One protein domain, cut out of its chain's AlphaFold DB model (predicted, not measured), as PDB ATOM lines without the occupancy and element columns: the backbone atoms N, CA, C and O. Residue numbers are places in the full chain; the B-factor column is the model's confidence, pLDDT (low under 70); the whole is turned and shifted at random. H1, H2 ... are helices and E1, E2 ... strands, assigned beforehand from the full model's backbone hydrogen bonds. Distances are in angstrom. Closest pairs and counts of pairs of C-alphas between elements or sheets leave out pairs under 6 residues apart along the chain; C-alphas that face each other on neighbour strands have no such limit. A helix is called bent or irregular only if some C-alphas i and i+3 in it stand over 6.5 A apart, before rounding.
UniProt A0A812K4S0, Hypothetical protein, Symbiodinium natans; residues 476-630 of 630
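Overview. This is residues 476 to 630 of the 630 residues of the protein "Hypothetical protein" of Symbiodinium natans (UniProt A0A812K4S0). One long helix, H3, lies in the middle of a rounded body, and H2 and H6 run nearly side by side with it, the three centres making a triangle. The helical hairpin H4 and H5 packs across H3, H1 stands crosswise near the last residues of H3, and a small strand hairpin, E1 and E2, packs on H2 through E2. The printed part has 155 residues, with six named helices and two named strands in the order H1 H2 E1 E2 H3 H4 H5 H6; the sheet, E1 - E2, is antiparallel and the class is mostly helix. The whole is compact, with a radius of gyration of the C-alphas of 14.2 A and spans of 37 by 33 by 30 A.

Arrangement. H1, residues 482 to 487, and H2, residues 489 to 504, touch only at the corner, and only just, with 3 pairs of C-alphas within 8 A, the closest those of Val 485 and Ile 491 at 6.4 A. H2 is irregular, with C-alphas 491 and 494 7.1 A apart, and has a kink of 36 degrees near residue 496. E1, residues 517 to 520, and E2, residues 523 to 526, form an antiparallel hairpin; N 518 and O 525 are within hydrogen-bond range at 3.0 A, as are N 525 and O 518 at 2.8 A. The closest C-alphas of H2 and E2 are those of Gly 494 and Thr 524, 5.2 A apart. The hub is H3, residues 557 to 574, which touches five helices. With residues 568 to 573 it touches H1, about perpendicular at 83 degrees, the closest C-alphas being those of Gln 482 and Ser 572 at 4.6 A. H2, H3 and H6, residues 615 to 629, form a bundle, a group of helices side by side. H2 and H3 touch at a shallow tilt of 14 degrees, opposite ways, closest at the C-alphas of Leu 503 and Arg 558, 6.6 A. H2 and H6 touch at 17 degrees, a shallow tilt, opposite ways, closest at the C-alphas of Pro 489 and Phe 623, 5.5 A. H4, residues 583 to 592, and H5, residues 597 to 606, form a helical hairpin, closest at the C-alphas of Leu 590 and Cys 599, 5.1 A. H5 touches H3 at a steep tilt of 60 degrees, closest at the C-alphas of Trp 563 and Ala 602, 4.8 A. H4 and H6 are apart. Every O i to N i+4 pair is within hydrogen-bond range in H1, H3, H4, H5 and H6, and 9 of 12 are in H2.

Along the chain. H1 begins at C-alpha 482, (146.414, 215.390, 41.676). H2 is 23.0 A long, H3 26.5 A and H6 21.1 A; H4 and H5 are 14.1 A and 14.4 A. H3 begins at C-alpha 557, (168.474, 225.972, 41.445), and H6 ends at C-alpha 629, (149.468, 213.907, 57.875).

Size, cuts and confidence. The C-alphas farthest apart, those of Glu 521 and Leu 540, are 39.4 A apart. The printed part has no cut, and residue 630 is the chain's last. The links from H2 to E1, 12 residues, and from E2 to H3, 30 residues, are long. Mean pLDDT of the printed part is 78.2; 40 residues are under 70, among them 527 to 533, 537 to 555 and 575 to 580.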
ATOM      1  N   VAL A 476     153.784 208.838  24.270       54.91
ATOM      2  CA  VAL A 476     152.462 208.381  24.709       54.91
ATOM      3  C   VAL A 476     152.560 208.147  26.210       54.91
ATOM      4  O   VAL A 476     153.141 207.158  26.650       54.91
ATOM      5  N   CYS A 477     152.040 209.077  27.003       59.59
ATOM      6  CA  CYS A 477     152.022 208.940  28.450       59.59
ATOM      7  C   CYS A 477     150.693 209.397  29.046       59.59
ATOM      8  O   CYS A 477     149.971 210.192  28.441       59.59
ATOM      9  N   ASN A 478     150.377 208.852  30.218       69.56
ATOM     10  CA  ASN A 478     149.211 209.247  30.996       69.56
ATOM     11  C   ASN A 478     149.626 210.402  31.901       69.56
ATOM     12  O   ASN A 478     150.566 210.248  32.681       69.56
ATOM     13  N   GLU A 479     148.970 211.554  31.776       70.12
ATOM     14  CA  GLU A 479     149.210 212.694  32.665       70.12
ATOM     15  C   GLU A 479     149.017 212.263  34.120       70.12
ATOM     16  O   GLU A 479     148.071 211.542  34.440       70.12
ATOM     17  N   LEU A 480     149.948 212.664  34.986       77.62
ATOM     18  CA  LEU A 480     149.830 212.387  36.410       77.62
ATOM     19  C   LEU A 480     148.744 213.298  36.993       77.62
ATOM     20  O   LEU A 480     148.768 214.507  36.761       77.62
ATOM     21  N   THR A 481     147.799 212.739  37.745       82.19
ATOM     22  CA  THR A 481     146.705 213.516  38.345       82.19
ATOM     23  C   THR A 481     147.034 213.965  39.770       82.19
ATOM     24  O   THR A 481     147.967 213.467  40.411       82.19
ATOM     25  N   GLN A 482     146.269 214.931  40.289       85.81
ATOM     26  CA  GLN A 482     146.414 215.390  41.676       85.81
ATOM     27  C   GLN A 482     146.081 214.270  42.664       85.81
ATOM     28  O   GLN A 482     146.726 214.161  43.709       85.81
ATOM     29  N   GLU A 483     145.102 213.445  42.304       87.50
ATOM     30  CA  GLU A 483     144.611 212.286  43.033       87.50
ATOM     31  C   GLU A 483     145.675 211.194  43.130       87.50
ATOM     32  O   GLU A 483     145.868 210.649  44.216       87.50
ATOM     33  N   ASP A 484     146.412 210.931  42.046       86.25
ATOM     34  CA  ASP A 484     147.503 209.948  42.046       86.25
ATOM     35  C   ASP A 484     148.582 210.319  43.073       86.25
ATOM     36  O   ASP A 484     148.990 209.496  43.893       86.25
ATOM     37  N   VAL A 485     149.011 211.587  43.067       88.19
ATOM     38  CA  VAL A 485     150.007 212.103  44.020       88.19
ATOM     39  C   VAL A 485     149.446 212.153  45.437       88.19
ATOM     40  O   VAL A 485     150.172 211.880  46.388       88.19
ATOM     41  N   ARG A 486     148.157 212.472  45.602       88.69
ATOM     42  CA  ARG A 486     147.509 212.454  46.915       88.69
ATOM     43  C   ARG A 486     147.495 211.056  47.515       88.69
ATOM     44  O   ARG A 486     147.879 210.914  48.669       88.69
ATOM     45  N   ALA A 487     147.081 210.060  46.736       88.81
ATOM     46  CA  ALA A 487     147.016 208.671  47.171       88.81
ATOM     47  C   ALA A 487     148.406 208.098  47.477       88.81
ATOM     48  O   ALA A 487     148.557 207.298  48.401       88.81
ATOM     49  N   ASN A 488     149.418 208.498  46.703       90.62
ATOM     50  CA  ASN A 488     150.785 208.051  46.898       90.62
ATOM     51  C   ASN A 488     151.806 209.108  46.428       90.62
ATOM     52  O   ASN A 488     152.188 209.099  45.254       90.62
ATOM     53  N   PRO A 489     152.335 209.969  47.317       89.25
ATOM     54  CA  PRO A 489     153.327 210.977  46.931       89.25
ATOM     55  C   PRO A 489     154.636 210.358  46.420       89.25
ATOM     56  O   PRO A 489     155.319 210.967  45.596       89.25
ATOM     57  N   HIS A 490     154.962 209.121  46.822       90.88
ATOM     58  CA  HIS A 490     156.146 208.399  46.342       90.88
ATOM     59  C   HIS A 490     156.084 208.063  44.844       90.88
ATOM     60  O   HIS A 490     157.102 207.722  44.241       90.88
ATOM     61  N   ILE A 491     154.939 208.246  44.176       87.81
ATOM     62  CA  ILE A 491     154.892 208.189  42.711       87.81
ATOM     63  C   ILE A 491     155.850 209.214  42.070       87.81
ATOM     64  O   ILE A 491     156.402 208.969  40.996       87.81
ATOM     65  N   LEU A 492     156.141 210.324  42.760       89.19
ATOM     66  CA  LEU A 492     157.061 211.370  42.312       89.19
ATOM     67  C   LEU A 492     158.547 211.036  42.515       89.19
ATOM     68  O   LEU A 492     159.388 211.817  42.077       89.19
ATOM     69  N   GLU A 493     158.919 209.897  43.112       88.31
ATOM     70  CA  GLU A 493     160.332 209.527  43.322       88.31
ATOM     71  C   GLU A 493     161.166 209.567  42.037       88.31
ATOM     72  O   GLU A 493     162.317 210.015  42.040       88.31
ATOM     73  N   GLY A 494     160.578 209.139  40.916       80.56
ATOM     74  CA  GLY A 494     161.213 209.227  39.603       80.56
ATOM     75  C   GLY A 494     161.549 210.668  39.216       80.56
ATOM     76  O   GLY A 494     162.637 210.920  38.695       80.56
ATOM     77  N   ILE A 495     160.666 211.621  39.524       85.50
ATOM     78  CA  ILE A 495     160.886 213.057  39.304       85.50
ATOM     79  C   ILE A 495     161.983 213.583  40.230       85.50
ATOM     80  O   ILE A 495     162.876 214.287  39.767       85.50
ATOM     81  N   VAL A 496     161.996 213.181  41.505       90.06
ATOM     82  CA  VAL A 496     163.048 213.579  42.462       90.06
ATOM     83  C   VAL A 496     164.429 213.150  41.979       90.06
ATOM     84  O   VAL A 496     165.372 213.942  42.031       90.06
ATOM     85  N   ARG A 497     164.565 211.926  41.453       82.38
ATOM     86  CA  ARG A 497     165.837 211.435  40.898       82.38
ATOM     87  C   ARG A 497     166.274 212.239  39.673       82.38
ATOM     88  O   ARG A 497     167.440 212.626  39.600       82.38
ATOM     89  N   GLN A 498     165.351 212.533  38.757       79.62
ATOM     90  CA  GLN A 498     165.628 213.345  37.563       79.62
ATOM     91  C   GLN A 498     166.062 214.771  37.943       79.62
ATOM     92  O   GLN A 498     167.085 215.253  37.462       79.62
ATOM     93  N   LEU A 499     165.348 215.419  38.868       86.19
ATOM     94  CA  LEU A 499     165.701 216.751  39.366       86.19
ATOM     95  C   LEU A 499     167.045 216.742  40.103       86.19
ATOM     96  O   LEU A 499     167.887 217.595  39.845       86.19
ATOM     97  N   SER A 500     167.302 215.746  40.952       85.69
ATOM     98  CA  SER A 500     168.584 215.606  41.661       85.69
ATOM     99  C   SER A 500     169.773 215.541  40.704       85.69
ATOM    100  O   SER A 500     170.834 216.095  40.989       85.69
ATOM    101  N   GLN A 501     169.615 214.862  39.567       76.50
ATOM    102  CA  GLN A 501     170.656 214.788  38.546       76.50
ATOM    103  C   GLN A 501     170.863 216.121  37.826       76.50
ATOM    104  O   GLN A 501     172.013 216.527  37.679       76.50
ATOM    105  N   LEU A 502     169.789 216.827  37.448       76.31
ATOM    106  CA  LEU A 502     169.902 218.185  36.892       76.31
ATOM    107  C   LEU A 502     170.645 219.109  37.864       76.31
ATOM    108  O   LEU A 502     171.597 219.792  37.497       76.31
ATOM    109  N   LEU A 503     170.288 219.054  39.144       83.75
ATOM    110  CA  LEU A 503     170.900 219.898  40.167       83.75
ATOM    111  C   LEU A 503     172.387 219.580  40.385       83.75
ATOM    112  O   LEU A 503     173.164 220.479  40.711       83.75
ATOM    113  N   LYS A 504     172.817 218.326  40.188       79.94
ATOM    114  CA  LYS A 504     174.242 217.938  40.228       79.94
ATOM    115  C   LYS A 504     175.046 218.521  39.065       79.94
ATOM    116  O   LYS A 504     176.250 218.710  39.214       79.94
ATOM    117  N   THR A 505     174.403 218.826  37.940       66.31
ATOM    118  CA  THR A 505     175.046 219.412  36.754       66.31
ATOM    119  C   THR A 505     174.929 220.934  36.704       66.31
ATOM    120  O   THR A 505     175.366 221.545  35.734       66.31
ATOM    121  N   GLY A 506     174.387 221.557  37.757       72.38
ATOM    122  CA  GLY A 506     174.174 223.003  37.820       72.38
ATOM    123  C   GLY A 506     172.956 223.480  37.026       72.38
ATOM    124  O   GLY A 506     172.845 224.670  36.755       72.38
ATOM    125  N   LEU A 507     172.054 222.567  36.660       73.94
ATOM    126  CA  LEU A 507     170.827 222.851  35.926       73.94
ATOM    127  C   LEU A 507     169.601 222.705  36.832       73.94
ATOM    128  O   LEU A 507     169.620 221.980  37.825       73.94
ATOM    129  N   THR A 508     168.502 223.363  36.477       78.25
ATOM    130  CA  THR A 508     167.214 223.210  37.161       78.25
ATOM    131  C   THR A 508     166.056 223.300  36.183       78.25
ATOM    132  O   THR A 508     166.111 224.060  35.220       78.25
ATOM    133  N   HIS A 509     165.005 222.528  36.432       78.44
ATOM    134  CA  HIS A 509     163.765 222.610  35.672       78.44
ATOM    135  C   HIS A 509     162.872 223.685  36.295       78.44
ATOM    136  O   HIS A 509     162.599 223.616  37.487       78.44
ATOM    137  N   CYS A 510     162.425 224.665  35.509       72.94
ATOM    138  CA  CYS A 510     161.634 225.801  36.000       72.94
ATOM    139  C   CYS A 510     160.128 225.669  35.767       72.94
ATOM    140  O   CYS A 510     159.389 226.586  36.107       72.94
ATOM    141  N   ASP A 511     159.654 224.552  35.215       72.81
ATOM    142  CA  ASP A 511     158.221 224.308  34.989       72.81
ATOM    143  C   ASP A 511     157.762 222.924  35.493       72.81
ATOM    144  O   ASP A 511     157.152 222.139  34.765       72.81
ATOM    145  N   VAL A 512     158.127 222.555  36.729       77.75
ATOM    146  CA  VAL A 512     157.690 221.286  37.342       77.75
ATOM    147  C   VAL A 512     156.246 221.424  37.842       77.75
ATOM    148  O   VAL A 512     155.987 221.953  38.920       77.75
ATOM    149  N   ARG A 513     155.290 220.931  37.051       77.38
ATOM    150  CA  ARG A 513     153.842 220.955  37.338       77.38
ATOM    151  C   ARG A 513     153.136 219.744  36.725       77.38
ATOM    152  O   ARG A 513     153.692 219.119  35.829       77.38
ATOM    153  N   PHE A 514     151.903 219.442  37.151       76.00
ATOM    154  CA  PHE A 514     151.140 218.274  36.670       76.00
ATOM    155  C   PHE A 514     151.106 218.108  35.140       76.00
ATOM    156  O   PHE A 514     151.420 217.014  34.685       76.00
ATOM    157  N   PRO A 515     150.854 219.155  34.322       72.00
ATOM    158  CA  PRO A 515     150.895 219.019  32.859       72.00
ATOM    159  C   PRO A 515     152.244 218.556  32.289       72.00
ATOM    160  O   PRO A 515     152.299 218.026  31.182       72.00
ATOM    161  N   ASN A 516     153.331 218.753  33.039       70.31
ATOM    162  CA  ASN A 516     154.687 218.381  32.652       70.31
ATOM    163  C   ASN A 516     155.190 217.132  33.387       70.31
ATOM    164  O   ASN A 516     156.381 216.832  33.343       70.31
ATOM    165  N   ILE A 517     154.313 216.394  34.066       73.44
ATOM    166  CA  ILE A 517     154.647 215.128  34.713       73.44
ATOM    167  C   ILE A 517     153.700 214.067  34.177       73.44
ATOM    168  O   ILE A 517     152.480 214.221  34.207       73.44
ATOM    169  N   CYS A 518     154.248 212.955  33.706       73.38
ATOM    170  CA  CYS A 518     153.412 211.856  33.254       73.38
ATOM    171  C   CYS A 518     153.976 210.487  33.606       73.38
ATOM    172  O   CYS A 518     155.153 210.333  33.930       73.38
ATOM    173  N   LEU A 519     153.107 209.485  33.543       71.06
ATOM    174  CA  LEU A 519     153.431 208.080  33.708       71.06
ATOM    175  C   LEU A 519     153.634 207.445  32.334       71.06
ATOM    176  O   LEU A 519     152.719 207.404  31.505       71.06
ATOM    177  N   HIS A 520     154.835 206.929  32.107       69.00
ATOM    178  CA  HIS A 520     155.192 206.175  30.913       69.00
ATOM    179  C   HIS A 520     155.851 204.864  31.334       69.00
ATOM    180  O   HIS A 520     156.812 204.875  32.102       69.00
ATOM    181  N   GLU A 521     155.292 203.741  30.875       68.75
ATOM    182  CA  GLU A 521     155.796 202.387  31.166       68.75
ATOM    183  C   GLU A 521     155.980 202.095  32.670       68.75
ATOM    184  O   GLU A 521     156.891 201.381  33.077       68.75
ATOM    185  N   GLY A 522     155.108 202.656  33.515       67.81
ATOM    186  CA  GLY A 522     155.151 202.455  34.968       67.81
ATOM    187  C   GLY A 522     156.118 203.373  35.722       67.81
ATOM    188  O   GLY A 522     156.263 203.228  36.931       67.81
ATOM    189  N   PHE A 523     156.738 204.344  35.049       70.31
ATOM    190  CA  PHE A 523     157.642 205.305  35.676       70.31
ATOM    191  C   PHE A 523     157.171 206.748  35.484       70.31
ATOM    192  O   PHE A 523     156.647 207.107  34.425       70.31
ATOM    193  N   THR A 524     157.416 207.604  36.479       75.38
ATOM    194  CA  THR A 524     157.184 209.048  36.355       75.38
ATOM    195  C   THR A 524     158.278 209.725  35.541       75.38
ATOM    196  O   THR A 524     159.475 209.539  35.779       75.38
ATOM    197  N   ARG A 525     157.858 210.523  34.561       72.19
ATOM    198  CA  ARG A 525     158.704 211.244  33.607       72.19
ATOM    199  C   ARG A 525     158.442 212.737  33.693       72.19
ATOM    200  O   ARG A 525     157.285 213.150  33.775       72.19
ATOM    201  N   LEU A 526     159.519 213.516  33.649       73.62
ATOM    202  CA  LEU A 526     159.455 214.965  33.515       73.62
ATOM    203  C   LEU A 526     159.444 215.331  32.023       73.62
ATOM    204  O   LEU A 526     160.308 214.903  31.256       73.62
ATOM    205  N   LEU A 527     158.433 216.087  31.613       64.69
ATOM    206  CA  LEU A 527     158.267 216.629  30.267       64.69
ATOM    207  C   LEU A 527     158.772 218.073  30.213       64.69
ATOM    208  O   LEU A 527     159.173 218.629  31.224       64.69
ATOM    209  N   ASP A 528     158.684 218.684  29.029       65.31
ATOM    210  CA  ASP A 528     158.943 220.121  28.836       65.31
ATOM    211  C   ASP A 528     160.379 220.553  29.183       65.31
ATOM    212  O   ASP A 528     160.627 221.584  29.799       65.31
ATOM    213  N   LEU A 529     161.354 219.755  28.744       62.78
ATOM    214  CA  LEU A 529     162.780 219.943  29.033       62.78
ATOM    215  C   LEU A 529     163.340 221.299  28.581       62.78
ATOM    216  O   LEU A 529     164.421 221.704  29.000       62.78
ATOM    217  N   GLU A 530     162.638 222.002  27.697       55.31
ATOM    218  CA  GLU A 530     162.949 223.374  27.294       55.31
ATOM    219  C   GLU A 530     162.909 224.369  28.464       55.31
ATOM    220  O   GLU A 530     163.464 225.460  28.362       55.31
ATOM    221  N   SER A 531     162.315 223.972  29.589       63.69
ATOM    222  CA  SER A 531     162.267 224.726  30.835       63.69
ATOM    223  C   SER A 531     163.500 224.498  31.738       63.69
ATOM    224  O   SER A 531     163.509 224.961  32.880       63.69
ATOM    225  N   ILE A 532     164.550 223.797  31.268       68.81
ATOM    226  CA  ILE A 532     165.769 223.469  32.046       68.81
ATOM    227  C   ILE A 532     166.881 224.516  31.904       68.81
ATOM    228  O   ILE A 532     167.671 224.462  30.971       68.81
ATOM    229  N   VAL A 533     167.053 225.405  32.874       64.94
ATOM    230  CA  VAL A 533     168.036 226.506  32.821       64.94
ATOM    231  C   VAL A 533     169.179 226.324  33.825       64.94
ATOM    232  O   VAL A 533     169.039 225.625  34.824       64.94
ATOM    233  N   GLU A 534     170.305 227.011  33.609       70.25
ATOM    234  CA  GLU A 534     171.378 227.127  34.617       70.25
ATOM    235  C   GLU A 534     170.968 228.023  35.796       70.25
ATOM    236  O   GLU A 534     171.284 227.761  36.955       70.25
ATOM    237  N   GLN A 535     170.263 229.116  35.494       71.69
ATOM    238  CA  GLN A 535     169.877 230.127  36.470       71.69
ATOM    239  C   GLN A 535     168.366 230.368  36.370       71.69
ATOM    240  O   GLN A 535     167.931 230.984  35.391       71.69
ATOM    241  N   PRO A 536     167.581 229.919  37.366       71.88
ATOM    242  CA  PRO A 536     166.138 230.118  37.372       71.88
ATOM    243  C   PRO A 536     165.775 231.614  37.405       71.88
ATOM    244  O   PRO A 536     166.549 232.417  37.954       71.88
ATOM    245  N   PRO A 537     164.641 232.010  36.792       61.56
ATOM    246  CA  PRO A 537     164.153 233.384  36.823       61.56
ATOM    247  C   PRO A 537     163.713 233.782  38.236       61.56
ATOM    248  O   PRO A 537     163.143 232.986  38.980       61.56
ATOM    249  N   SER A 538     163.970 235.036  38.607       63.25
ATOM    250  CA  SER A 538     163.572 235.580  39.905       63.25
ATOM    251  C   SER A 538     162.106 236.017  39.893       63.25
ATOM    252  O   SER A 538     161.590 236.470  38.869       63.25
ATOM    253  N   ARG A 539     161.442 236.006  41.056       62.28
ATOM    254  CA  ARG A 539     160.123 236.648  41.214       62.28
ATOM    255  C   ARG A 539     160.161 238.161  40.991       62.28
ATOM    256  O   ARG A 539     159.136 238.748  40.661       62.28
ATOM    257  N   LEU A 540     161.331 238.790  41.122       55.66
ATOM    258  CA  LEU A 540     161.526 240.196  40.761       55.66
ATOM    259  C   LEU A 540     161.317 240.436  39.260       55.66
ATOM    260  O   LEU A 540     160.885 241.521  38.876       55.66
ATOM    261  N   ASP A 541     161.584 239.426  38.427       51.28
ATOM    262  CA  ASP A 541     161.435 239.518  36.977       51.28
ATOM    263  C   ASP A 541     159.977 239.278  36.536       51.28
ATOM    264  O   ASP A 541     159.521 239.903  35.577       51.28
ATOM    265  N   PHE A 542     159.224 238.417  37.244       54.00
ATOM    266  CA  PHE A 542     157.820 238.107  36.921       54.00
ATOM    267  C   PHE A 542     156.942 237.911  38.182       54.00
ATOM    268  O   PHE A 542     156.621 236.790  38.558       54.00
ATOM    269  N   PRO A 543     156.464 238.981  38.836       48.38
ATOM    270  CA  PRO A 543     155.889 238.914  40.188       48.38
ATOM    271  C   PRO A 543     154.586 238.115  40.340       48.38
ATOM    272  O   PRO A 543     154.205 237.779  41.458       48.38
ATOM    273  N   ASN A 544     153.899 237.802  39.241       47.72
ATOM    274  CA  ASN A 544     152.538 237.264  39.266       47.72
ATOM    275  C   ASN A 544     152.428 235.813  38.780       47.72
ATOM    276  O   ASN A 544     151.333 235.337  38.482       47.72
ATOM    277  N   VAL A 545     153.559 235.122  38.646       55.97
ATOM    278  CA  VAL A 545     153.649 233.831  37.964       55.97
ATOM    279  C   VAL A 545     154.215 232.788  38.939       55.97
ATOM    280  O   VAL A 545     155.298 232.246  38.765       55.97
ATOM    281  N   ILE A 546     153.464 232.523  40.016       60.34
ATOM    282  CA  ILE A 546     153.877 231.710  41.186       60.34
ATOM    283  C   ILE A 546     154.369 230.303  40.799       60.34
ATOM    284  O   ILE A 546     155.187 229.707  41.496       60.34
ATOM    285  N   GLU A 547     153.872 229.781  39.678       60.34
ATOM    286  CA  GLU A 547     154.212 228.459  39.140       60.34
ATOM    287  C   GLU A 547     155.624 228.413  38.519       60.34
ATOM    288  O   GLU A 547     156.210 227.336  38.432       60.34
ATOM    289  N   PHE A 548     156.192 229.569  38.150       55.34
ATOM    290  CA  PHE A 548     157.448 229.677  37.394       55.34
ATOM    291  C   PHE A 548     158.489 230.603  38.034       55.34
ATOM    292  O   PHE A 548     159.644 230.601  37.616       55.34
ATOM    293  N   THR A 549     158.094 231.437  39.001       55.19
ATOM    294  CA  THR A 549     158.983 232.446  39.582       55.19
ATOM    295  C   THR A 549     158.905 232.521  41.090       55.19
ATOM    296  O   THR A 549     157.869 232.829  41.683       55.19
ATOM    297  N   TYR A 550     160.057 232.286  41.684       64.12
ATOM    298  CA  TYR A 550     160.318 232.195  43.109       64.12
ATOM    299  C   TYR A 550     161.851 232.169  43.220       64.12
ATOM    300  O   TYR A 550     162.517 231.739  42.274       64.12
ATOM    301  N   PRO A 551     162.475 232.620  44.311       56.91
ATOM    302  CA  PRO A 551     161.980 233.361  45.463       56.91
ATOM    303  C   PRO A 551     161.980 234.893  45.267       56.91
ATOM    304  O   PRO A 551     162.247 235.379  44.164       56.91
ATOM    305  N   ARG A 552     161.712 235.671  46.339       60.09
ATOM    306  CA  ARG A 552     161.731 237.160  46.388       60.09
ATOM    307  C   ARG A 552     163.085 237.816  46.045       60.09
ATOM    308  O   ARG A 552     163.208 239.035  46.121       60.09
ATOM    309  N   GLY A 553     164.097 237.054  45.643       59.62
ATOM    310  CA  GLY A 553     165.392 237.551  45.173       59.62
ATOM    311  C   GLY A 553     166.080 236.563  44.235       59.62
ATOM    312  O   GLY A 553     165.472 236.134  43.252       59.62
ATOM    313  N   ARG A 554     167.374 236.273  44.434       64.25
ATOM    314  CA  ARG A 554     168.141 235.476  43.464       64.25
ATOM    315  C   ARG A 554     167.775 234.001  43.600       64.25
ATOM    316  O   ARG A 554     168.194 233.348  44.547       64.25
ATOM    317  N   ALA A 555     167.045 233.488  42.615       66.31
ATOM    318  CA  ALA A 555     166.603 232.104  42.599       66.31
ATOM    319  C   ALA A 555     167.775 231.124  42.591       66.31
ATOM    320  O   ALA A 555     168.620 231.151  41.695       66.31
ATOM    321  N   ASP A 556     167.856 230.267  43.605       79.94
ATOM    322  CA  ASP A 556     168.811 229.170  43.611       79.94
ATOM    323  C   ASP A 556     168.187 227.937  42.919       79.94
ATOM    324  O   ASP A 556     166.989 227.680  43.078       79.94
ATOM    325  N   PRO A 557     168.964 227.162  42.141       82.62
ATOM    326  CA  PRO A 557     168.474 225.972  41.445       82.62
ATOM    327  C   PRO A 557     167.736 224.948  42.320       82.62
ATOM    328  O   PRO A 557     166.761 224.356  41.856       82.62
ATOM    329  N   ARG A 558     168.180 224.725  43.566       86.62
ATOM    330  CA  ARG A 558     167.621 223.698  44.459       86.62
ATOM    331  C   ARG A 558     166.363 224.191  45.154       86.62
ATOM    332  O   ARG A 558     165.358 223.491  45.109       86.62
ATOM    333  N   GLY A 559     166.390 225.395  45.723       85.62
ATOM    334  CA  GLY A 559     165.207 226.058  46.277       85.62
ATOM    335  C   GLY A 559     164.101 226.190  45.237       85.62
ATOM    336  O   GLY A 559     162.933 225.984  45.548       85.62
ATOM    337  N   THR A 560     164.483 226.391  43.972       82.31
ATOM    338  CA  THR A 560     163.564 226.369  42.831       82.31
ATOM    339  C   THR A 560     162.807 225.051  42.711       82.31
ATOM    340  O   THR A 560     161.577 225.030  42.694       82.31
ATOM    341  N   ALA A 561     163.537 223.938  42.666       87.62
ATOM    342  CA  ALA A 561     162.932 222.618  42.563       87.62
ATOM    343  C   ALA A 561     162.100 222.264  43.813       87.62
ATOM    344  O   ALA A 561     161.031 221.668  43.690       87.62
ATOM    345  N   LEU A 562     162.558 222.661  45.008       89.56
ATOM    346  CA  LEU A 562     161.842 222.454  46.273       89.56
ATOM    347  C   LEU A 562     160.503 223.200  46.293       89.56
ATOM    348  O   LEU A 562     159.488 222.610  46.652       89.56
ATOM    349  N   TRP A 563     160.484 224.460  45.851       87.81
ATOM    350  CA  TRP A 563     159.266 225.261  45.745       87.81
ATOM    351  C   TRP A 563     158.228 224.607  44.829       87.81
ATOM    352  O   TRP A 563     157.068 224.464  45.210       87.81
ATOM    353  N   GLN A 564     158.635 224.163  43.637       86.50
ATOM    354  CA  GLN A 564     157.703 223.555  42.683       86.50
ATOM    355  C   GLN A 564     157.174 222.201  43.152       86.50
ATOM    356  O   GLN A 564     155.988 221.911  42.996       86.50
ATOM    357  N   LEU A 565     158.017 221.384  43.783       91.56
ATOM    358  CA  LEU A 565     157.574 220.128  44.383       91.56
ATOM    359  C   LEU A 565     156.641 220.364  45.580       91.56
ATOM    360  O   LEU A 565     155.631 219.672  45.702       91.56
ATOM    361  N   ALA A 566     156.907 221.368  46.421       91.56
ATOM    362  CA  ALA A 566     155.982 221.767  47.481       91.56
ATOM    363  C   ALA A 566     154.642 222.252  46.904       91.56
ATOM    364  O   ALA A 566     153.581 221.945  47.447       91.56
ATOM    365  N   LEU A 567     154.670 222.941  45.759       88.25
ATOM    366  CA  LEU A 567     153.466 223.384  45.066       88.25
ATOM    367  C   LEU A 567     152.646 222.214  44.494       88.25
ATOM    368  O   LEU A 567     151.416 222.252  44.554       88.25
ATOM    369  N   ILE A 568     153.297 221.160  43.989       88.62
ATOM    370  CA  ILE A 568     152.630 219.905  43.601       88.62
ATOM    371  C   ILE A 568     151.890 219.296  44.801       88.62
ATOM    372  O   ILE A 568     150.699 218.995  44.687       88.62
ATOM    373  N   LEU A 569     152.549 219.183  45.962       91.31
ATOM    374  CA  LEU A 569     151.927 218.654  47.185       91.31
ATOM    375  C   LEU A 569     150.759 219.528  47.660       91.31
ATOM    376  O   LEU A 569     149.690 219.011  47.996       91.31
ATOM    377  N   TYR A 570     150.923 220.854  47.628       90.62
ATOM    378  CA  TYR A 570     149.850 221.790  47.947       90.62
ATOM    379  C   TYR A 570     148.638 221.576  47.043       90.62
ATOM    380  O   TYR A 570     147.525 221.407  47.537       90.62
ATOM    381  N   ARG A 571     148.834 221.524  45.723       86.69
ATOM    382  CA  ARG A 571     147.744 221.296  44.766       86.69
ATOM    383  C   ARG A 571     147.038 219.961  45.033       86.69
ATOM    384  O   ARG A 571     145.815 219.957  45.138       86.69
ATOM    385  N   SER A 572     147.775 218.876  45.279       89.12
ATOM    386  CA  SER A 572     147.195 217.577  45.669       89.12
ATOM    387  C   SER A 572     146.416 217.605  46.988       89.12
ATOM    388  O   SER A 572     145.462 216.840  47.167       89.12
ATOM    389  N   SER A 573     146.764 218.499  47.917       87.19
ATOM    390  CA  SER A 573     146.007 218.666  49.164       87.19
ATOM    391  C   SER A 573     144.624 219.304  48.950       87.19
ATOM    392  O   SER A 573     143.719 219.068  49.750       87.19
ATOM    393  N   GLN A 574     144.436 220.052  47.854       80.31
ATOM    394  CA  GLN A 574     143.254 220.887  47.619       80.31
ATOM    395  C   GLN A 574     142.093 220.178  46.897       80.31
ATOM    396  O   GLN A 574     140.989 220.700  46.998       80.31
ATOM    397  N   LEU A 575     142.310 219.025  46.230       60.38
ATOM    398  CA  LEU A 575     141.365 218.112  45.518       60.38
ATOM    399  C   LEU A 575     140.355 218.713  44.512       60.38
ATOM    400  O   LEU A 575     140.052 218.096  43.500       60.38
ATOM    401  N   VAL A 576     139.791 219.890  44.769       53.53
ATOM    402  CA  VAL A 576     138.726 220.533  43.999       53.53
ATOM    403  C   VAL A 576     138.991 222.034  43.991       53.53
ATOM    404  O   VAL A 576     138.273 222.817  44.610       53.53
ATOM    405  N   ASN A 577     140.057 222.476  43.325       48.28
ATOM    406  CA  ASN A 577     140.291 223.911  43.197       48.28
ATOM    407  C   ASN A 577     140.569 224.302  41.749       48.28
ATOM    408  O   ASN A 577     141.697 224.298  41.267       48.28
ATOM    409  N   THR A 578     139.487 224.678  41.064       50.44
ATOM    410  CA  THR A 578     139.505 225.397  39.783       50.44
ATOM    411  C   THR A 578     139.881 226.870  39.957       50.44
ATOM    412  O   THR A 578     139.996 227.598  38.969       50.44
ATOM    413  N   LYS A 579     140.058 227.338  41.202       58.31
ATOM    414  CA  LYS A 579     140.454 228.716  41.480       58.31
ATOM    415  C   LYS A 579     141.919 228.949  41.092       58.31
ATOM    416  O   LYS A 579     142.758 228.057  41.257       58.31
ATOM    417  N   PRO A 580     142.241 230.154  40.594       62.59
ATOM    418  CA  PRO A 580     143.621 230.551  40.362       62.59
ATOM    419  C   PRO A 580     144.414 230.488  41.671       62.59
ATOM    420  O   PRO A 580     143.919 230.887  42.726       62.59
ATOM    421  N   LEU A 581     145.642 229.974  41.588       70.12
ATOM    422  CA  LEU A 581     146.563 229.865  42.716       70.12
ATOM    423  C   LEU A 581     146.897 231.257  43.249       70.12
ATOM    424  O   LEU A 581     147.395 232.096  42.497       70.12
ATOM    425  N   LYS A 582     146.662 231.490  44.541       78.06
ATOM    426  CA  LYS A 582     147.114 232.710  45.212       78.06
ATOM    427  C   LYS A 582     148.360 232.435  46.033       78.06
ATOM    428  O   LYS A 582     148.436 231.430  46.737       78.06
ATOM    429  N   LEU A 583     149.308 233.364  45.961       78.06
ATOM    430  CA  LEU A 583     150.583 233.254  46.660       78.06
ATOM    431  C   LEU A 583     150.363 233.194  48.170       78.06
ATOM    432  O   LEU A 583     150.861 232.276  48.802       78.06
ATOM    433  N   ASP A 584     149.564 234.109  48.717       82.69
ATOM    434  CA  ASP A 584     149.327 234.195  50.161       82.69
ATOM    435  C   ASP A 584     148.688 232.915  50.721       82.69
ATOM    436  O   ASP A 584     149.017 232.494  51.826       82.69
ATOM    437  N   GLU A 585     147.815 232.257  49.947       86.31
ATOM    438  CA  GLU A 585     147.196 230.980  50.329       86.31
ATOM    439  C   GLU A 585     148.241 229.853  50.361       86.31
ATOM    440  O   GLU A 585     148.290 229.081  51.317       86.31
ATOM    441  N   PHE A 586     149.121 229.793  49.355       87.19
ATOM    442  CA  PHE A 586     150.214 228.821  49.320       87.19
ATOM    443  C   PHE A 586     151.252 229.073  50.423       87.19
ATOM    444  O   PHE A 586     151.650 228.132  51.100       87.19
ATOM    445  N   GLN A 587     151.651 230.326  50.659       86.88
ATOM    446  CA  GLN A 587     152.594 230.685  51.724       86.88
ATOM    447  C   GLN A 587     152.017 230.374  53.108       86.88
ATOM    448  O   GLN A 587     152.680 229.716  53.903       86.88
ATOM    449  N   SER A 588     150.745 230.710  53.349       90.56
ATOM    450  CA  SER A 588     150.052 230.346  54.594       90.56
ATOM    451  C   SER A 588     149.992 228.828  54.797       90.56
ATOM    452  O   SER A 588     150.097 228.336  55.924       90.56
ATOM    453  N   TRP A 589     149.830 228.063  53.711       92.19
ATOM    454  CA  TRP A 589     149.880 226.605  53.765       92.19
ATOM    455  C   TRP A 589     151.282 226.088  54.090       92.19
ATOM    456  O   TRP A 589     151.401 225.217  54.949       92.19
ATOM    457  N   LEU A 590     152.333 226.629  53.466       92.19
ATOM    458  CA  LEU A 590     153.717 226.277  53.795       92.19
ATOM    459  C   LEU A 590     154.016 226.555  55.275       92.19
ATOM    460  O   LEU A 590     154.563 225.687  55.952       92.19
ATOM    461  N   ASP A 591     153.595 227.717  55.786       92.69
ATOM    462  CA  ASP A 591     153.772 228.108  57.190       92.69
ATOM    463  C   ASP A 591     153.054 227.158  58.152       92.69
ATOM    464  O   ASP A 591     153.611 226.733  59.164       92.69
ATOM    465  N   SER A 592     151.838 226.741  57.801       93.12
ATOM    466  CA  SER A 592     151.071 225.770  58.592       93.12
ATOM    467  C   SER A 592     151.677 224.358  58.559       93.12
ATOM    468  O   SER A 592     151.388 223.537  59.429       93.12
ATOM    469  N   ASN A 593     152.525 224.064  57.570       93.19
ATOM    470  CA  ASN A 593     153.112 222.746  57.324       93.19
ATOM    471  C   ASN A 593     154.645 222.741  57.443       93.19
ATOM    472  O   ASN A 593     155.298 221.859  56.895       93.19
ATOM    473  N   GLN A 594     155.238 223.673  58.200       91.50
ATOM    474  CA  GLN A 594     156.698 223.754  58.389       91.50
ATOM    475  C   GLN A 594     157.327 222.483  58.986       91.50
ATOM    476  O   GLN A 594     158.520 222.251  58.814       91.50
ATOM    477  N   HIS A 595     156.542 221.634  59.656       90.88
ATOM    478  CA  HIS A 595     156.996 220.323  60.130       90.88
ATOM    479  C   HIS A 595     157.327 219.345  58.983       90.88
ATOM    480  O   HIS A 595     158.020 218.355  59.208       90.88
ATOM    481  N   ILE A 596     156.858 219.616  57.758       94.56
ATOM    482  CA  ILE A 596     157.230 218.895  56.541       94.56
ATOM    483  C   ILE A 596     158.485 219.569  55.951       94.56
ATOM    484  O   ILE A 596     158.402 220.725  55.524       94.56
ATOM    485  N   PRO A 597     159.635 218.870  55.853       94.88
ATOM    486  CA  PRO A 597     160.924 219.479  55.503       94.88
ATOM    487  C   PRO A 597     160.934 220.285  54.196       94.88
ATOM    488  O   PRO A 597     161.530 221.360  54.135       94.88
ATOM    489  N   ILE A 598     160.241 219.816  53.153       93.94
ATOM    490  CA  ILE A 598     160.158 220.517  51.865       93.94
ATOM    491  C   ILE A 598     159.429 221.859  51.985       93.94
ATOM    492  O   ILE A 598     159.784 222.801  51.282       93.94
ATOM    493  N   CYS A 599     158.454 221.975  52.895       93.88
ATOM    494  CA  CYS A 599     157.720 223.219  53.114       93.88
ATOM    495  C   CYS A 599     158.613 224.259  53.795       93.88
ATOM    496  O   CYS A 599     158.696 225.397  53.337       93.88
ATOM    497  N   GLN A 600     159.354 223.845  54.828       92.19
ATOM    498  CA  GLN A 600     160.345 224.697  55.485       92.19
ATOM    499  C   GLN A 600     161.442 225.140  54.505       92.19
ATOM    500  O   GLN A 600     161.804 226.314  54.461       92.19
ATOM    501  N   ALA A 601     161.958 224.218  53.691       90.50
ATOM    502  CA  ALA A 601     163.002 224.528  52.722       90.50
ATOM    503  C   ALA A 601     162.509 225.475  51.611       90.50
ATOM    504  O   ALA A 601     163.249 226.370  51.205       90.50
ATOM    505  N   ALA A 602     161.259 225.331  51.157       89.44
ATOM    506  CA  ALA A 602     160.643 226.242  50.192       89.44
ATOM    507  C   ALA A 602     160.422 227.657  50.763       89.44
ATOM    508  O   ALA A 602     160.632 228.634  50.046       89.44
ATOM    509  N   LEU A 603     160.052 227.786  52.043       88.38
ATOM    510  CA  LEU A 603     159.931 229.088  52.719       88.38
ATOM    511  C   LEU A 603     161.279 229.797  52.841       88.38
ATOM    512  O   LEU A 603     161.404 230.948  52.430       88.38
ATOM    513  N   ARG A 604     162.308 229.085  53.318       86.62
ATOM    514  CA  ARG A 604     163.681 229.612  53.401       86.62
ATOM    515  C   ARG A 604     164.199 230.042  52.030       86.62
ATOM    516  O   ARG A 604     164.821 231.095  51.900       86.62
ATOM    517  N   ALA A 605     163.886 229.262  50.991       80.38
ATOM    518  CA  ALA A 605     164.174 229.658  49.622       80.38
ATOM    519  C   ALA A 605     163.480 230.989  49.279       80.38
ATOM    520  O   ALA A 605     164.182 231.871  48.792       80.38
ATOM    521  N   ASP A 606     162.177 231.188  49.581       81.38
ATOM    522  CA  ASP A 606     161.459 232.475  49.364       81.38
ATOM    523  C   ASP A 606     162.158 233.676  50.015       81.38
ATOM    524  O   ASP A 606     162.156 234.774  49.450       81.38
ATOM    525  N   GLU A 607     162.812 233.449  51.153       81.94
ATOM    526  CA  GLU A 607     163.577 234.434  51.927       81.94
ATOM    527  C   GLU A 607     165.012 234.664  51.409       81.94
ATOM    528  O   GLU A 607     165.778 235.416  52.010       81.94
ATOM    529  N   ASN A 608     165.360 234.108  50.241       73.88
ATOM    530  CA  ASN A 608     166.690 234.139  49.613       73.88
ATOM    531  C   ASN A 608     167.779 233.351  50.342       73.88
ATOM    532  O   ASN A 608     168.971 233.585  50.109       73.88
ATOM    533  N   GLU A 609     167.410 232.395  51.186       78.88
ATOM    534  CA  GLU A 609     168.392 231.493  51.762       78.88
ATOM    535  C   GLU A 609     168.753 230.390  50.768       78.88
ATOM    536  O   GLU A 609     167.898 229.714  50.197       78.88
ATOM    537  N   LYS A 610     170.056 230.188  50.560       80.38
ATOM    538  CA  LYS A 610     170.545 229.104  49.710       80.38
ATOM    539  C   LYS A 610     170.297 227.765  50.401       80.38
ATOM    540  O   LYS A 610     170.769 227.558  51.515       80.38
ATOM    541  N   PHE A 611     169.669 226.829  49.697       86.56
ATOM    542  CA  PHE A 611     169.532 225.460  50.184       86.56
ATOM    543  C   PHE A 611     170.877 224.704  50.162       86.56
ATOM    544  O   PHE A 611     171.535 224.582  49.118       86.56
ATOM    545  N   ASP A 612     171.275 224.188  51.323       83.38
ATOM    546  CA  ASP A 612     172.552 223.517  51.593       83.38
ATOM    547  C   ASP A 612     172.426 222.019  51.937       83.38
ATOM    548  O   ASP A 612     173.445 221.331  51.989       83.38
ATOM    549  N   GLY A 613     171.205 221.500  52.101       86.06
ATOM    550  CA  GLY A 613     170.939 220.088  52.400       86.06
ATOM    551  C   GLY A 613     171.022 219.137  51.196       86.06
ATOM    552  O   GLY A 613     171.208 219.550  50.044       86.06
ATOM    553  N   ASP A 614     170.838 217.837  51.456       91.44
ATOM    554  CA  ASP A 614     170.611 216.846  50.399       91.44
ATOM    555  C   ASP A 614     169.173 216.976  49.882       91.44
ATOM    556  O   ASP A 614     168.192 216.751  50.591       91.44
ATOM    557  N   PHE A 615     169.051 217.379  48.616       92.62
ATOM    558  CA  PHE A 615     167.763 217.606  47.971       92.62
ATOM    559  C   PHE A 615     166.893 216.343  47.940       92.62
ATOM    560  O   PHE A 615     165.698 216.424  48.214       92.62
ATOM    561  N   ALA A 616     167.467 215.184  47.605       91.31
ATOM    562  CA  ALA A 616     166.691 213.956  47.482       91.31
ATOM    563  C   ALA A 616     166.210 213.493  48.858       91.31
ATOM    564  O   ALA A 616     165.040 213.156  49.009       91.31
ATOM    565  N   GLU A 617     167.090 213.532  49.858       94.00
ATOM    566  CA  GLU A 617     166.755 213.155  51.231       94.00
ATOM    567  C   GLU A 617     165.599 214.003  51.780       94.00
ATOM    568  O   GLU A 617     164.579 213.455  52.201       94.00
ATOM    569  N   VAL A 618     165.705 215.335  51.676       94.94
ATOM    570  CA  VAL A 618     164.680 216.273  52.163       94.94
ATOM    571  C   VAL A 618     163.330 216.032  51.491       94.94
ATOM    572  O   VAL A 618     162.296 216.005  52.164       94.94
ATOM    573  N   VAL A 619     163.311 215.843  50.170       94.00
ATOM    574  CA  VAL A 619     162.060 215.637  49.432       94.00
ATOM    575  C   VAL A 619     161.434 214.281  49.758       94.00
ATOM    576  O   VAL A 619     160.239 214.216  50.044       94.00
ATOM    577  N   LEU A 620     162.218 213.200  49.752       94.00
ATOM    578  CA  LEU A 620     161.703 211.851  50.004       94.00
ATOM    579  C   LEU A 620     161.179 211.699  51.435       94.00
ATOM    580  O   LEU A 620     160.098 211.146  51.632       94.00
ATOM    581  N   GLN A 621     161.883 212.263  52.420       95.00
ATOM    582  CA  GLN A 621     161.401 212.313  53.800       95.00
ATOM    583  C   GLN A 621     160.084 213.099  53.906       95.00
ATOM    584  O   GLN A 621     159.176 212.709  54.642       95.00
ATOM    585  N   SER A 622     159.951 214.184  53.141       95.06
ATOM    586  CA  SER A 622     158.730 214.994  53.117       95.06
ATOM    587  C   SER A 622     157.525 214.236  52.573       95.06
ATOM    588  O   SER A 622     156.428 214.433  53.085       95.06
ATOM    589  N   PHE A 623     157.706 213.355  51.583       94.12
ATOM    590  CA  PHE A 623     156.621 212.512  51.070       94.12
ATOM    591  C   PHE A 623     156.084 211.562  52.140       94.12
ATOM    592  O   PHE A 623     154.869 211.472  52.313       94.12
ATOM    593  N   THR A 624     156.975 210.930  52.908       93.12
ATOM    594  CA  THR A 624     156.587 210.045  54.012       93.12
ATOM    595  C   THR A 624     155.842 210.799  55.114       93.12
ATOM    596  O   THR A 624     154.799 210.339  55.572       93.12
ATOM    597  N   ILE A 625     156.340 211.974  55.520       92.44
ATOM    598  CA  ILE A 625     155.689 212.787  56.562       92.44
ATOM    599  C   ILE A 625     154.327 213.285  56.073       92.44
ATOM    600  O   ILE A 625     153.333 213.110  56.768       92.44
ATOM    601  N   TRP A 626     154.256 213.842  54.862       90.94
ATOM    602  CA  TRP A 626     153.010 214.365  54.303       90.94
ATOM    603  C   TRP A 626     151.931 213.287  54.167       90.94
ATOM    604  O   TRP A 626     150.778 213.546  54.495       90.94
ATOM    605  N   GLN A 627     152.296 212.071  53.742       88.44
ATOM    606  CA  GLN A 627     151.361 210.946  53.674       88.44
ATOM    607  C   GLN A 627     150.807 210.563  55.054       88.44
ATOM    608  O   GLN A 627     149.648 210.178  55.146       88.44
ATOM    609  N   GLY A 628     151.606 210.685  56.118       81.44
ATOM    610  CA  GLY A 628     151.156 210.452  57.496       81.44
ATOM    611  C   GLY A 628     150.297 211.576  58.089       81.44
ATOM    612  O   GLY A 628     149.681 211.371  59.132       81.44
ATOM    613  N   CYS A 629     150.268 212.752  57.457       78.00
ATOM    614  CA  CYS A 629     149.468 213.907  57.875       78.00
ATOM    615  C   CYS A 629     148.112 214.011  57.156       78.00
ATOM    616  O   CYS A 629     147.297 214.852  57.542       78.00
ATOM    617  N   GLN A 630     147.895 213.216  56.103       68.62
ATOM    618  CA  GLN A 630     146.585 213.059  55.464       68.62
ATOM    619  C   GLN A 630     145.673 212.165  56.297       68.62
ATOM    620  O   GLN A 630     144.453 212.452  56.291       68.62
TER     621      GLN A 630